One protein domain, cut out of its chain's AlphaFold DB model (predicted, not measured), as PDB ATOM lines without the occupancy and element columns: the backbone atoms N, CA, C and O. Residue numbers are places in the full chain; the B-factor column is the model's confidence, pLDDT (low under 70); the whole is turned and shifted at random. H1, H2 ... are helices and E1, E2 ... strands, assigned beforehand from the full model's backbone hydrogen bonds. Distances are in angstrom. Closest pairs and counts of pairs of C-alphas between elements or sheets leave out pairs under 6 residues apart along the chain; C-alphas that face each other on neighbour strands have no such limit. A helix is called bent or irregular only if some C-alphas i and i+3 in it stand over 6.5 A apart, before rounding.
ATOM      1  N   ALA A  61      43.878 -26.197 156.019       92.50
ATOM      2  CA  ALA A  61      42.970 -26.470 157.139       92.50
ATOM      3  C   ALA A  61      42.136 -25.252 157.596       92.50
ATOM      4  O   ALA A  61      41.163 -25.424 158.323       92.50
ATOM      5  N   ALA A  62      42.511 -24.031 157.201       93.62
ATOM      6  CA  ALA A  62      41.794 -22.807 157.554       93.62
ATOM      7  C   ALA A  62      40.904 -22.264 156.424       93.62
ATOM      8  O   ALA A  62      40.352 -21.176 156.578       93.62
ATOM      9  N   GLU A  63      40.755 -22.975 155.300       94.12
ATOM     10  CA  GLU A  63      39.966 -22.489 154.159       94.12
ATOM     11  C   GLU A  63      38.479 -22.302 154.474       94.12
ATOM     12  O   GLU A  63      37.861 -21.391 153.934       94.12
ATOM     13  N   GLU A  64      37.926 -23.079 155.408       93.81
ATOM     14  CA  GLU A  64      36.545 -22.897 155.873       93.81
ATOM     15  C   GLU A  64      36.342 -21.525 156.539       93.81
ATOM     16  O   GLU A  64      35.331 -20.860 156.340       93.81
ATOM     17  N   ALA A  65      37.331 -21.063 157.310       93.44
ATOM     18  CA  ALA A  65      37.243 -19.811 158.060       93.44
ATOM     19  C   ALA A  65      37.779 -18.596 157.284       93.44
ATOM     20  O   ALA A  65      37.328 -17.473 157.497       93.44
ATOM     21  N   LEU A  66      38.775 -18.802 156.418       95.94
ATOM     22  CA  LEU A  66      39.515 -17.736 155.729       95.94
ATOM     23  C   LEU A  66      39.240 -17.675 154.222       95.94
ATOM     24  O   LEU A  66      39.750 -16.779 153.541       95.94
ATOM     25  N   GLY A  67      38.442 -18.609 153.708       95.88
ATOM     26  CA  GLY A  67      38.246 -18.837 152.284       95.88
ATOM     27  C   GLY A  67      39.419 -19.585 151.635       95.88
ATOM     28  O   GLY A  67      40.459 -19.786 152.266       95.88
ATOM     29  N   PRO A  68      39.281 -19.990 150.362       96.69
ATOM     30  CA  PRO A  68      40.252 -20.846 149.680       96.69
ATOM     31  C   PRO A  68      41.631 -20.191 149.546       96.69
ATOM     32  O   PRO A  68      41.741 -18.961 149.453       96.69
ATOM     33  N   LEU A  69      42.689 -21.004 149.462       96.50
ATOM     34  CA  LEU A  69      44.011 -20.533 149.050       96.50
ATOM     35  C   LEU A  69      44.027 -20.201 147.552       96.50
ATOM     36  O   LEU A  69      43.974 -21.076 146.691       96.50
ATOM     37  N   LEU A  70      44.159 -18.914 147.244       95.69
ATOM     38  CA  LEU A  70      44.269 -18.402 145.883       95.69
ATOM     39  C   LEU A  70      45.734 -18.310 145.451       95.69
ATOM     40  O   LEU A  70      46.591 -17.858 146.216       95.69
ATOM     41  N   GLU A  71      46.022 -18.682 144.202       94.25
ATOM     42  CA  GLU A  71      47.359 -18.544 143.623       94.25
ATOM     43  C   GLU A  71      47.571 -17.156 143.017       94.25
ATOM     44  O   GLU A  71      46.928 -16.797 142.032       94.25
ATOM     45  N   PHE A  72      48.532 -16.396 143.537       93.06
ATOM     46  CA  PHE A  72      48.949 -15.126 142.950       93.06
ATOM     47  C   PHE A  72      50.315 -15.264 142.288       93.06
ATOM     48  O   PHE A  72      51.303 -15.611 142.942       93.06
ATOM     49  N   ARG A  73      50.403 -14.961 140.989       92.50
ATOM     50  CA  ARG A  73      51.679 -14.974 140.263       92.50
ATOM     51  C   ARG A  73      52.508 -13.748 140.633       92.50
ATOM     52  O   ARG A  73      52.039 -12.618 140.580       92.50
ATOM     53  N   CYS A  74      53.773 -13.977 140.949       88.44
ATOM     54  CA  CYS A  74      54.759 -12.964 141.283       88.44
ATOM     55  C   CYS A  74      55.710 -12.708 140.110       88.44
ATOM     56  O   CYS A  74      56.120 -13.617 139.383       88.44
ATOM     57  N   THR A  75      56.170 -11.471 139.984       87.44
ATOM     58  CA  THR A  75      57.353 -11.146 139.180       87.44
ATOM     59  C   THR A  75      58.634 -11.631 139.868       87.44
ATOM     60  O   THR A  75      58.648 -11.964 141.056       87.44
ATOM     61  N   ALA A  76      59.761 -11.607 139.150       83.00
ATOM     62  CA  ALA A  76      61.068 -11.940 139.723       83.00
ATOM     63  C   ALA A  76      61.447 -11.053 140.930       83.00
ATOM     64  O   ALA A  76      62.116 -11.533 141.841       83.00
ATOM     65  N   LYS A  77      60.989  -9.790 140.960       84.50
ATOM     66  CA  LYS A  77      61.246  -8.834 142.054       84.50
ATOM     67  C   LYS A  77      60.397  -9.101 143.301       84.50
ATOM     68  O   LYS A  77      60.840  -8.823 144.412       84.50
ATOM     69  N   GLN A  78      59.187  -9.621 143.109       84.12
ATOM     70  CA  GLN A  78      58.232  -9.932 144.180       84.12
ATOM     71  C   GLN A  78      58.472 -11.321 144.785       84.12
ATOM     72  O   GLN A  78      57.992 -11.618 145.877       84.12
ATOM     73  N   ARG A  79      59.215 -12.182 144.079       76.94
ATOM     74  CA  ARG A  79      59.462 -13.559 144.495       76.94
ATOM     75  C   ARG A  79      60.209 -13.609 145.839       76.94
ATOM     76  O   ARG A  79      61.305 -13.055 145.948       76.94
ATOM     77  N   PRO A  80      59.692 -14.350 146.831       70.94
ATOM     78  CA  PRO A  80      60.452 -14.679 148.028       70.94
ATOM     79  C   PRO A  80      61.707 -15.496 147.697       70.94
ATOM     80  O   PRO A  80      61.651 -16.444 146.912       70.94
ATOM     81  N   GLN A  81      62.846 -15.156 148.303       70.88
ATOM     82  CA  GLN A  81      64.070 -15.944 148.133       70.88
ATOM     83  C   GLN A  81      63.864 -17.378 148.644       70.88
ATOM     84  O   GLN A  81      63.186 -17.590 149.647       70.88
ATOM     85  N   GLY A  82      64.431 -18.360 147.938       68.88
ATOM     86  CA  GLY A  82      64.365 -19.775 148.324       68.88
ATOM     87  C   GLY A  82      63.043 -20.492 148.022       68.88
ATOM     88  O   GLY A  82      62.949 -21.684 148.283       68.88
ATOM     89  N   VAL A  83      62.040 -19.818 147.442       67.88
ATOM     90  CA  VAL A  83      60.787 -20.459 147.005       67.88
ATOM     91  C   VAL A  83      60.887 -20.851 145.527       67.88
ATOM     92  O   VAL A  83      61.224 -20.024 144.667       67.88
ATOM     93  N   ALA A  84      60.621 -22.127 145.234       69.75
ATOM     94  CA  ALA A  84      60.515 -22.633 143.870       69.75
ATOM     95  C   ALA A  84      59.226 -22.108 143.214       69.75
ATOM     96  O   ALA A  84      58.162 -22.106 143.824       69.75
ATOM     97  N   GLY A  85      59.324 -21.651 141.965       77.81
ATOM     98  CA  GLY A  85      58.197 -21.075 141.233       77.81
ATOM     99  C   GLY A  85      58.030 -19.561 141.403       77.81
ATOM    100  O   GLY A  85      58.869 -18.855 141.968       77.81
ATOM    101  N   ARG A  86      56.951 -19.047 140.811       84.69
ATOM    102  CA  ARG A  86      56.579 -17.623 140.797       84.69
ATOM    103  C   ARG A  86      55.150 -17.442 141.298       84.69
ATOM    104  O   ARG A  86      54.416 -16.639 140.744       84.69
ATOM    105  N   VAL A  87      54.747 -18.227 142.288       90.31
ATOM    106  CA  VAL A  87      53.408 -18.159 142.875       90.31
ATOM    107  C   VAL A  87      53.511 -18.020 144.385       90.31
ATOM    108  O   VAL A  87      54.426 -18.560 145.009       90.31
ATOM    109  N   VAL A  88      52.580 -17.272 144.961       92.31
ATOM    110  CA  VAL A  88      52.314 -17.252 146.398       92.31
ATOM    111  C   VAL A  88      50.856 -17.613 146.609       92.31
ATOM    112  O   VAL A  88      49.994 -17.177 145.852       92.31
ATOM    113  N   LEU A  89      50.597 -18.420 147.631       95.19
ATOM    114  CA  LEU A  89      49.248 -18.794 148.021       95.19
ATOM    115  C   LEU A  89      48.783 -17.853 149.122       95.19
ATOM    116  O   LEU A  89      49.541 -17.570 150.052       95.19
ATOM    117  N   VAL A  90      47.565 -17.338 149.014       96.44
ATOM    118  CA  VAL A  90      46.980 -16.444 150.018       96.44
ATOM    119  C   VAL A  90      45.503 -16.780 150.150       96.44
ATOM    120  O   VAL A  90      44.822 -16.889 149.135       96.44
ATOM    121  N   HIS A  91      44.997 -16.942 151.375       97.56
ATOM    122  CA  HIS A  91      43.556 -17.118 151.581       97.56
ATOM    123  C   HIS A  91      42.793 -15.913 151.028       97.56
ATOM    124  O   HIS A  91      43.262 -14.778 151.171       97.56
ATOM    125  N   SER A  92      41.622 -16.133 150.434       96.31
ATOM    126  CA  SER A  92      40.845 -15.059 149.803       96.31
ATOM    127  C   SER A  92      40.545 -13.899 150.762       96.31
ATOM    128  O   SER A  92      40.773 -12.745 150.396       96.31
ATOM    129  N   LEU A  93      40.156 -14.178 152.014       96.00
ATOM    130  CA  LEU A  93      39.936 -13.124 153.010       96.00
ATOM    131  C   LEU A  93      41.249 -12.456 153.434       96.00
ATOM    132  O   LEU A  93      41.303 -11.238 153.575       96.00
ATOM    133  N   CYS A  94      42.343 -13.212 153.570       96.75
ATOM    134  CA  CYS A  94      43.647 -12.615 153.875       96.75
ATOM    135  C   CYS A  94      44.103 -11.642 152.778       96.75
ATOM    136  O   CYS A  94      44.707 -10.621 153.098       96.75
ATOM    137  N   ALA A  95      43.824 -11.944 151.506       95.94
ATOM    138  CA  ALA A  95      44.117 -11.051 150.391       95.94
ATOM    139  C   ALA A  95      43.184  -9.830 150.389       95.94
ATOM    140  O   ALA A  95      43.668  -8.708 150.280       95.94
ATOM    141  N   GLN A  96      41.876 -10.034 150.564       94.00
ATOM    142  CA  GLN A  96      40.862  -8.972 150.559       94.00
ATOM    143  C   GLN A  96      41.097  -7.916 151.651       94.00
ATOM    144  O   GLN A  96      40.932  -6.724 151.404       94.00
ATOM    145  N   TRP A  97      41.500  -8.342 152.851       92.69
ATOM    146  CA  TRP A  97      41.713  -7.451 153.998       92.69
ATOM    147  C   TRP A  97      43.111  -6.824 154.048       92.69
ATOM    148  O   TRP A  97      43.432  -6.064 154.966       92.69
ATOM    149  N   ALA A  98      43.972  -7.130 153.079       91.44
ATOM    150  CA  ALA A  98      45.311  -6.579 153.050       91.44
ATOM    151  C   ALA A  98      45.291  -5.138 152.490       91.44
ATOM    152  O   ALA A  98      44.800  -4.914 151.387       91.44
ATOM    153  N   PRO A  99      45.859  -4.135 153.187       84.94
ATOM    154  CA  PRO A  99      45.630  -2.708 152.911       84.94
ATOM    155  C   PRO A  99      46.094  -2.193 151.540       84.94
ATOM    156  O   PRO A  99      45.731  -1.080 151.161       84.94
ATOM    157  N   ARG A 100      46.929  -2.945 150.815       82.62
ATOM    158  CA  ARG A 100      47.363  -2.592 149.450       82.62
ATOM    159  C   ARG A 100      46.645  -3.388 148.366       82.62
ATOM    160  O   ARG A 100      46.735  -2.999 147.201       82.62
ATOM    161  N   ALA A 101      45.961  -4.470 148.733       84.31
ATOM    162  CA  ALA A 101      45.122  -5.205 147.810       84.31
ATOM    163  C   ALA A 101      43.853  -4.394 147.542       84.31
ATOM    164  O   ALA A 101      43.253  -3.831 148.456       84.31
ATOM    165  N   HIS A 102      43.470  -4.290 146.279       84.75
ATOM    166  CA  HIS A 102      42.251  -3.595 145.890       84.75
ATOM    167  C   HIS A 102      41.595  -4.312 144.723       84.75
ATOM    168  O   HIS A 102      42.268  -4.965 143.917       84.75
ATOM    169  N   TYR A 103      40.274  -4.188 144.669       88.56
ATOM    170  CA  TYR A 103      39.467  -4.761 143.612       88.56
ATOM    171  C   TYR A 103      39.719  -4.062 142.283       88.56
ATOM    172  O   TYR A 103      39.832  -2.838 142.229       88.56
ATOM    173  N   SER A 104      39.795  -4.852 141.219       85.50
ATOM    174  CA  SER A 104      39.840  -4.361 139.847       85.50
ATOM    175  C   SER A 104      39.150  -5.356 138.921       85.50
ATOM    176  O   SER A 104      39.307  -6.568 139.068       85.50
ATOM    177  N   GLU A 105      38.389  -4.826 137.969       87.56
ATOM    178  CA  GLU A 105      37.748  -5.590 136.893       87.56
ATOM    179  C   GLU A 105      38.664  -5.743 135.667       87.56
ATOM    180  O   GLU A 105      38.290  -6.351 134.666       87.56
ATOM    181  N   GLU A 106      39.881  -5.192 135.722       84.25
ATOM    182  CA  GLU A 106      40.857  -5.331 134.649       84.25
ATOM    183  C   GLU A 106      41.233  -6.799 134.435       84.25
ATOM    184  O   GLU A 106      41.528  -7.529 135.379       84.25
ATOM    185  N   ALA A 107      41.360  -7.212 133.172       80.12
ATOM    186  CA  ALA A 107      41.766  -8.575 132.819       80.12
ATOM    187  C   ALA A 107      43.155  -8.975 133.365       80.12
ATOM    188  O   ALA A 107      43.486 -10.157 133.426       80.12
ATOM    189  N   ALA A 108      43.984  -7.997 133.747       77.62
ATOM    190  CA  ALA A 108      45.280  -8.231 134.376       77.62
ATOM    191  C   ALA A 108      45.180  -8.576 135.877       77.62
ATOM    192  O   ALA A 108      46.142  -9.115 136.436       77.62
ATOM    193  N   ALA A 109      44.051  -8.283 136.533       79.50
ATOM    194  CA  ALA A 109      43.826  -8.586 137.940       79.50
ATOM    195  C   ALA A 109      43.606 -10.092 138.145       79.50
ATOM    196  O   ALA A 109      42.785 -10.728 137.487       79.50
ATOM    197  N   GLN A 110      44.344 -10.683 139.085       83.44
ATOM    198  CA  GLN A 110      44.165 -12.089 139.447       83.44
ATOM    199  C   GLN A 110      43.122 -12.181 140.543       83.44
ATOM    200  O   GLN A 110      43.242 -11.500 141.558       83.44
ATOM    201  N   HIS A 111      42.107 -13.024 140.345       89.94
ATOM    202  CA  HIS A 111      40.996 -13.160 141.295       89.94
ATOM    203  C   HIS A 111      40.319 -11.808 141.591       89.94
ATOM    204  O   HIS A 111      39.905 -11.552 142.718       89.94
ATOM    205  N   SER A 112      40.288 -10.917 140.590       89.69
ATOM    206  CA  SER A 112      39.811  -9.529 140.693       89.69
ATOM    207  C   SER A 112      40.536  -8.673 141.741       89.69
ATOM    208  O   SER A 112      40.006  -7.650 142.169       89.69
ATOM    209  N   LEU A 113      41.745  -9.064 142.158       88.12
ATOM    210  CA  LEU A 113      42.577  -8.348 143.125       88.12
ATOM    211  C   LEU A 113      43.925  -7.958 142.508       88.12
ATOM    212  O   LEU A 113      44.641  -8.777 141.924       88.12
ATOM    213  N   LEU A 114      44.309  -6.696 142.690       86.19
ATOM    214  CA  LEU A 114      45.627  -6.180 142.324       86.19
ATOM    215  C   LEU A 114      46.556  -6.108 143.540       86.19
ATOM    216  O   LEU A 114      46.117  -6.104 144.688       86.19
ATOM    217  N   MET A 115      47.864  -6.025 143.279       89.44
ATOM    218  CA  MET A 115      48.916  -5.729 144.269       89.44
ATOM    219  C   MET A 115      49.120  -6.759 145.397       89.44
ATOM    220  O   MET A 115      49.958  -6.535 146.273       89.44
ATOM    221  N   VAL A 116      48.438  -7.909 145.380       93.94
ATOM    222  CA  VAL A 116      48.603  -8.948 146.416       93.94
ATOM    223  C   VAL A 116      50.062  -9.431 146.547       93.94
ATOM    224  O   VAL A 116      50.556  -9.500 147.675       93.94
ATOM    225  N   PRO A 117      50.826  -9.684 145.463       93.50
ATOM    226  CA  PRO A 117      52.247 -10.027 145.587       93.50
ATOM    227  C   PRO A 117      53.111  -8.946 146.262       93.50
ATOM    228  O   PRO A 117      54.001  -9.274 147.050       93.50
ATOM    229  N   ASP A 118      52.852  -7.663 145.992       92.94
ATOM    230  CA  ASP A 118      53.576  -6.551 146.631       92.94
ATOM    231  C   ASP A 118      53.246  -6.454 148.118       92.94
ATOM    232  O   ASP A 118      54.098  -6.143 148.959       92.94
ATOM    233  N   GLU A 119      52.000  -6.759 148.453       94.56
ATOM    234  CA  GLU A 119      51.516  -6.775 149.817       94.56
ATOM    235  C   GLU A 119      52.114  -7.932 150.622       94.56
ATOM    236  O   GLU A 119      52.596  -7.721 151.736       94.56
ATOM    237  N   VAL A 120      52.238  -9.117 150.018       94.62
ATOM    238  CA  VAL A 120      53.010 -10.234 150.583       94.62
ATOM    239  C   VAL A 120      54.467  -9.829 150.825       94.62
ATOM    240  O   VAL A 120      55.022 -10.108 151.892       94.62
ATOM    241  N   GLN A 121      55.108  -9.140 149.876       93.38
ATOM    242  CA  GLN A 121      56.494  -8.690 150.036       93.38
ATOM    243  C   GLN A 121      56.657  -7.699 151.201       93.38
ATOM    244  O   GLN A 121      57.652  -7.763 151.934       93.38
ATOM    245  N   ARG A 122      55.688  -6.798 151.392       95.00
ATOM    246  CA  ARG A 122      55.646  -5.867 152.527       95.00
ATOM    247  C   ARG A 122      55.427  -6.612 153.843       95.00
ATOM    248  O   ARG A 122      56.226  -6.464 154.767       95.00
ATOM    249  N   ALA A 123      54.381  -7.431 153.912       95.50
ATOM    250  CA  ALA A 123      53.938  -8.116 155.124       95.50
ATOM    251  C   ALA A 123      54.980  -9.104 155.667       95.50
ATOM    252  O   ALA A 123      55.088  -9.285 156.878       95.50
ATOM    253  N   ARG A 124      55.826  -9.685 154.808       92.94
ATOM    254  CA  ARG A 124      56.967 -10.524 155.227       92.94
ATOM    255  C   ARG A 124      57.953  -9.817 156.160       92.94
ATOM    256  O   ARG A 124      58.644 -10.487 156.923       92.94
ATOM    257  N   LYS A 125      58.023  -8.485 156.108       94.25
ATOM    258  CA  LYS A 125      58.884  -7.664 156.974       94.25
ATOM    259  C   LYS A 125      58.192  -7.264 158.283       94.25
ATOM    260  O   LYS A 125      58.842  -6.714 159.165       94.25
ATOM    261  N   LEU A 126      56.893  -7.528 158.407       96.00
ATOM    262  CA  LEU A 126      56.055  -7.148 159.541       96.00
ATOM    263  C   LEU A 126      55.753  -8.365 160.408       96.00
ATOM    264  O   LEU A 126      55.538  -9.463 159.895       96.00
ATOM    265  N   ARG A 127      55.727  -8.172 161.727       97.25
ATOM    266  CA  ARG A 127      55.456  -9.234 162.703       97.25
ATOM    267  C   ARG A 127      54.115  -9.007 163.371       97.25
ATOM    268  O   ARG A 127      53.863  -7.918 163.880       97.25
ATOM    269  N   CYS A 128      53.318 -10.069 163.447       97.44
ATOM    270  CA  CYS A 128      52.061 -10.052 164.178       97.44
ATOM    271  C   CYS A 128      52.308  -9.690 165.645       97.44
ATOM    272  O   CYS A 128      53.161 -10.293 166.302       97.44
ATOM    273  N   ARG A 129      51.554  -8.736 166.188       96.75
ATOM    274  CA  ARG A 129      51.652  -8.343 167.598       96.75
ATOM    275  C   ARG A 129      51.255  -9.479 168.549       96.75
ATOM    276  O   ARG A 129      51.824  -9.555 169.634       96.75
ATOM    277  N   LEU A 130      50.347 -10.362 168.132       95.44
ATOM    278  CA  LEU A 130      49.864 -11.482 168.945       95.44
ATOM    279  C   LEU A 130      50.818 -12.680 168.887       95.44
ATOM    280  O   LEU A 130      51.458 -13.001 169.882       95.44
ATOM    281  N   CYS A 131      51.002 -13.292 167.714       95.62
ATOM    282  CA  CYS A 131      51.780 -14.534 167.591       95.62
ATOM    283  C   CYS A 131      53.265 -14.337 167.221       95.62
ATOM    284  O   CYS A 131      54.008 -15.311 167.112       95.62
ATOM    285  N   ARG A 132      53.717 -13.095 166.978       95.94
ATOM    286  CA  ARG A 132      55.118 -12.708 166.668       95.94
ATOM    287  C   ARG A 132      55.730 -13.277 165.377       95.94
ATOM    288  O   ARG A 132      56.884 -12.960 165.055       95.94
ATOM    289  N   LYS A 133      54.963 -14.042 164.599       96.31
ATOM    290  CA  LYS A 133      55.353 -14.580 163.284       96.31
ATOM    291  C   LYS A 133      55.224 -13.514 162.172       96.31
ATOM    292  O   LYS A 133      54.402 -12.600 162.306       96.31
ATOM    293  N   PRO A 134      56.042 -13.588 161.102       96.38
ATOM    294  CA  PRO A 134      55.980 -12.653 159.977       96.38
ATOM    295  C   PRO A 134      54.712 -12.832 159.122       96.38
ATOM    296  O   PRO A 134      53.992 -13.817 159.280       96.38
ATOM    297  N   GLY A 135      54.444 -11.899 158.200       95.56
ATOM    298  CA  GLY A 135      53.317 -11.981 157.253       95.56
ATOM    299  C   GLY A 135      52.068 -11.207 157.684       95.56
ATOM    300  O   GLY A 135      51.041 -11.292 157.025       95.56
ATOM    301  N   ALA A 136      52.140 -10.443 158.773       96.44
ATOM    302  CA  ALA A 136      51.017  -9.688 159.321       96.44
ATOM    303  C   ALA A 136      50.705  -8.438 158.480       96.44
ATOM    304  O   ALA A 136      51.321  -7.388 158.661       96.44
ATOM    305  N   ALA A 137      49.774  -8.560 157.533       95.44
ATOM    306  CA  ALA A 137      49.396  -7.467 156.637       95.44
ATOM    307  C   ALA A 137      48.442  -6.444 157.272       95.44
ATOM    308  O   ALA A 137      48.549  -5.252 156.964       95.44
ATOM    309  N   MET A 138      47.538  -6.873 158.160       94.31
ATOM    310  CA  MET A 138      46.510  -5.985 158.702       94.31
ATOM    311  C   MET A 138      47.104  -5.022 159.720       94.31
ATOM    312  O   MET A 138      47.755  -5.450 160.671       94.31
ATOM    313  N   GLY A 139      46.890  -3.725 159.520       92.50
ATOM    314  CA  GLY A 139      47.263  -2.687 160.479       92.50
ATOM    315  C   GLY A 139      46.157  -2.435 161.501       92.50
ATOM    316  O   GLY A 139      45.004  -2.797 161.284       92.50
ATOM    317  N   CYS A 140      46.513  -1.793 162.611       90.19
ATOM    318  CA  CYS A 140      45.527  -1.165 163.482       90.19
ATOM    319  C   CYS A 140      44.848   0.009 162.753       90.19
ATOM    320  O   CYS A 140      45.474   0.675 161.930       90.19
ATOM    321  N   GLU A 141      43.579   0.263 163.060       88.38
ATOM    322  CA  GLU A 141      42.834   1.393 162.492       88.38
ATOM    323  C   GLU A 141      43.295   2.746 163.061       88.38
ATOM    324  O   GLU A 141      43.241   3.771 162.380       88.38
ATOM    325  N   GLU A 142      43.825   2.740 164.287       92.88
ATOM    326  CA  GLU A 142      44.440   3.913 164.896       92.88
ATOM    327  C   GLU A 142      45.692   4.318 164.106       92.88
ATOM    328  O   GLU A 142      46.682   3.585 164.056       92.88
ATOM    329  N   ARG A 143      45.670   5.512 163.502       88.94
ATOM    330  CA  ARG A 143      46.704   5.979 162.557       88.94
ATOM    331  C   ARG A 143      48.094   6.062 163.178       88.94
ATOM    332  O   ARG A 143      49.097   5.929 162.477       88.94
ATOM    333  N   THR A 144      48.156   6.314 164.480       94.69
ATOM    334  CA  THR A 144      49.417   6.390 165.230       94.69
ATOM    335  C   THR A 144      49.945   5.011 165.639       94.69
ATOM    336  O   THR A 144      51.130   4.860 165.946       94.69
ATOM    337  N   CYS A 145      49.104   3.976 165.593       94.88
ATOM    338  CA  CYS A 145      49.455   2.627 165.995       94.88
ATOM    339  C   CYS A 145      50.170   1.879 164.862       94.88
ATOM    340  O   CYS A 145      49.608   1.573 163.818       94.88
ATOM    341  N   GLN A 146      51.425   1.505 165.106       93.69
ATOM    342  CA  GLN A 146      52.252   0.750 164.155       93.69
ATOM    343  C   GLN A 146      52.117  -0.778 164.322       93.69
ATOM    344  O   GLN A 146      52.944  -1.540 163.817       93.69
ATOM    345  N   GLN A 147      51.125  -1.250 165.088       96.06
ATOM    346  CA  GLN A 147      50.926  -2.685 165.300       96.06
ATOM    347  C   GLN A 147      50.267  -3.324 164.080       96.06
ATOM    348  O   GLN A 147      49.366  -2.755 163.464       96.06
ATOM    349  N   THR A 148      50.711  -4.540 163.771       96.88
ATOM    350  CA  THR A 148      50.172  -5.342 162.674       96.88
ATOM    351  C   THR A 148      49.748  -6.714 163.169       96.88
ATOM    352  O   THR A 148      50.281  -7.226 164.159       96.88
ATOM    353  N   TYR A 149      48.782  -7.312 162.484       96.62
ATOM    354  CA  TYR A 149      48.157  -8.576 162.841       96.62
ATOM    355  C   TYR A 149      47.966  -9.432 161.586       96.62
ATOM    356  O   TYR A 149      47.798  -8.925 160.475       96.62
ATOM    357  N   HIS A 150      47.999 -10.754 161.749       97.44
ATOM    358  CA  HIS A 150      47.362 -11.623 160.759       97.44
ATOM    359  C   HIS A 150      45.844 -11.460 160.880       97.44
ATOM    360  O   HIS A 150      45.351 -11.234 161.985       97.44
ATOM    361  N   LEU A 151      45.109 -11.635 159.781       95.94
ATOM    362  CA  LEU A 151      43.643 -11.650 159.806       95.94
ATOM    363  C   LEU A 151      43.070 -12.614 160.868       95.94
ATOM    364  O   LEU A 151      42.374 -12.131 161.759       95.94
ATOM    365  N   PRO A 152      43.427 -13.917 160.893       95.94
ATOM    366  CA  PRO A 152      42.941 -14.830 161.936       95.94
ATOM    367  C   PRO A 152      43.340 -14.401 163.353       95.94
ATOM    368  O   PRO A 152      42.570 -14.584 164.290       95.94
ATOM    369  N   CYS A 153      44.504 -13.762 163.520       95.62
ATOM    370  CA  CYS A 153      44.918 -13.236 164.818       95.62
ATOM    371  C   CYS A 153      44.018 -12.106 165.315       95.62
ATOM    372  O   CYS A 153      43.675 -12.088 166.492       95.62
ATOM    373  N   ALA A 154      43.617 -11.190 164.439       93.38
ATOM    374  CA  ALA A 154      42.695 -10.120 164.805       93.38
ATOM    375  C   ALA A 154      41.268 -10.633 165.072       93.38
ATOM    376  O   ALA A 154      40.569 -10.062 165.900       93.38
ATOM    377  N   MET A 155      40.855 -11.722 164.416       91.00
ATOM    378  CA  MET A 155      39.544 -12.354 164.624       91.00
ATOM    379  C   MET A 155      39.473 -13.247 165.874       91.00
ATOM    380  O   MET A 155      38.436 -13.849 166.128       91.00
ATOM    381  N   GLY A 156      40.566 -13.390 166.633       84.12
ATOM    382  CA  GLY A 156      40.619 -14.298 167.785       84.12
ATOM    383  C   GLY A 156      40.684 -15.785 167.413       84.12
ATOM    384  O   GLY A 156      40.540 -16.638 168.278       84.12
TER     385      GLY A 156
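This is residues 61 to 156 of the 159 residues of the protein "PHD-type domain-containing protein" of Chlorella variabilis (UniProt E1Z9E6). Little regular structure: mostly long loops, with H2 and H3 near the middle, the hairpin E1 and E2 toward one end, and residues 124 to 150 with H4 toward the other. The 96 printed residues include four named helices and two named strands, H1 E1 E2 H2 H3 H4, holding only 33 residues; the class is mixed, the sheet E1 - E2 antiparallel. It is compact, radius of gyration of the C-alphas 13.3 A, spanning 35 by 30 by 29 A.

H1, residues 61 to 66, begins at C-alpha 61 (42.970, -26.470, 157.139) and is irregular, C-alphas 61 and 64 being 7.5 A apart. E1, residues 69 to 73, spans 12.9 A; E2, 87 to 91, 13.2 A; H2 is 92 to 96; H3, 116 to 123, spans 10.2 A; H4, 151 to 154, ends at (42.695, -10.120, 164.805).

In the E1 and E2 hairpin, N 70 and O 90 are 2.8 A apart, within hydrogen-bond range. H1 and H2 only just touch, with 3 pairs of C-alphas within 8 A, closest Leu 66 and Leu 93, 5.4 A. Every O i to N i+4 pair is within range in H2 and H3, 1 of 2 in H1; H4 is too short.

The printed part has no cut. The links E1 to E2, H2 to H3 and H3 to H4 are long. Residues 82 to 84 have pLDDT under 70.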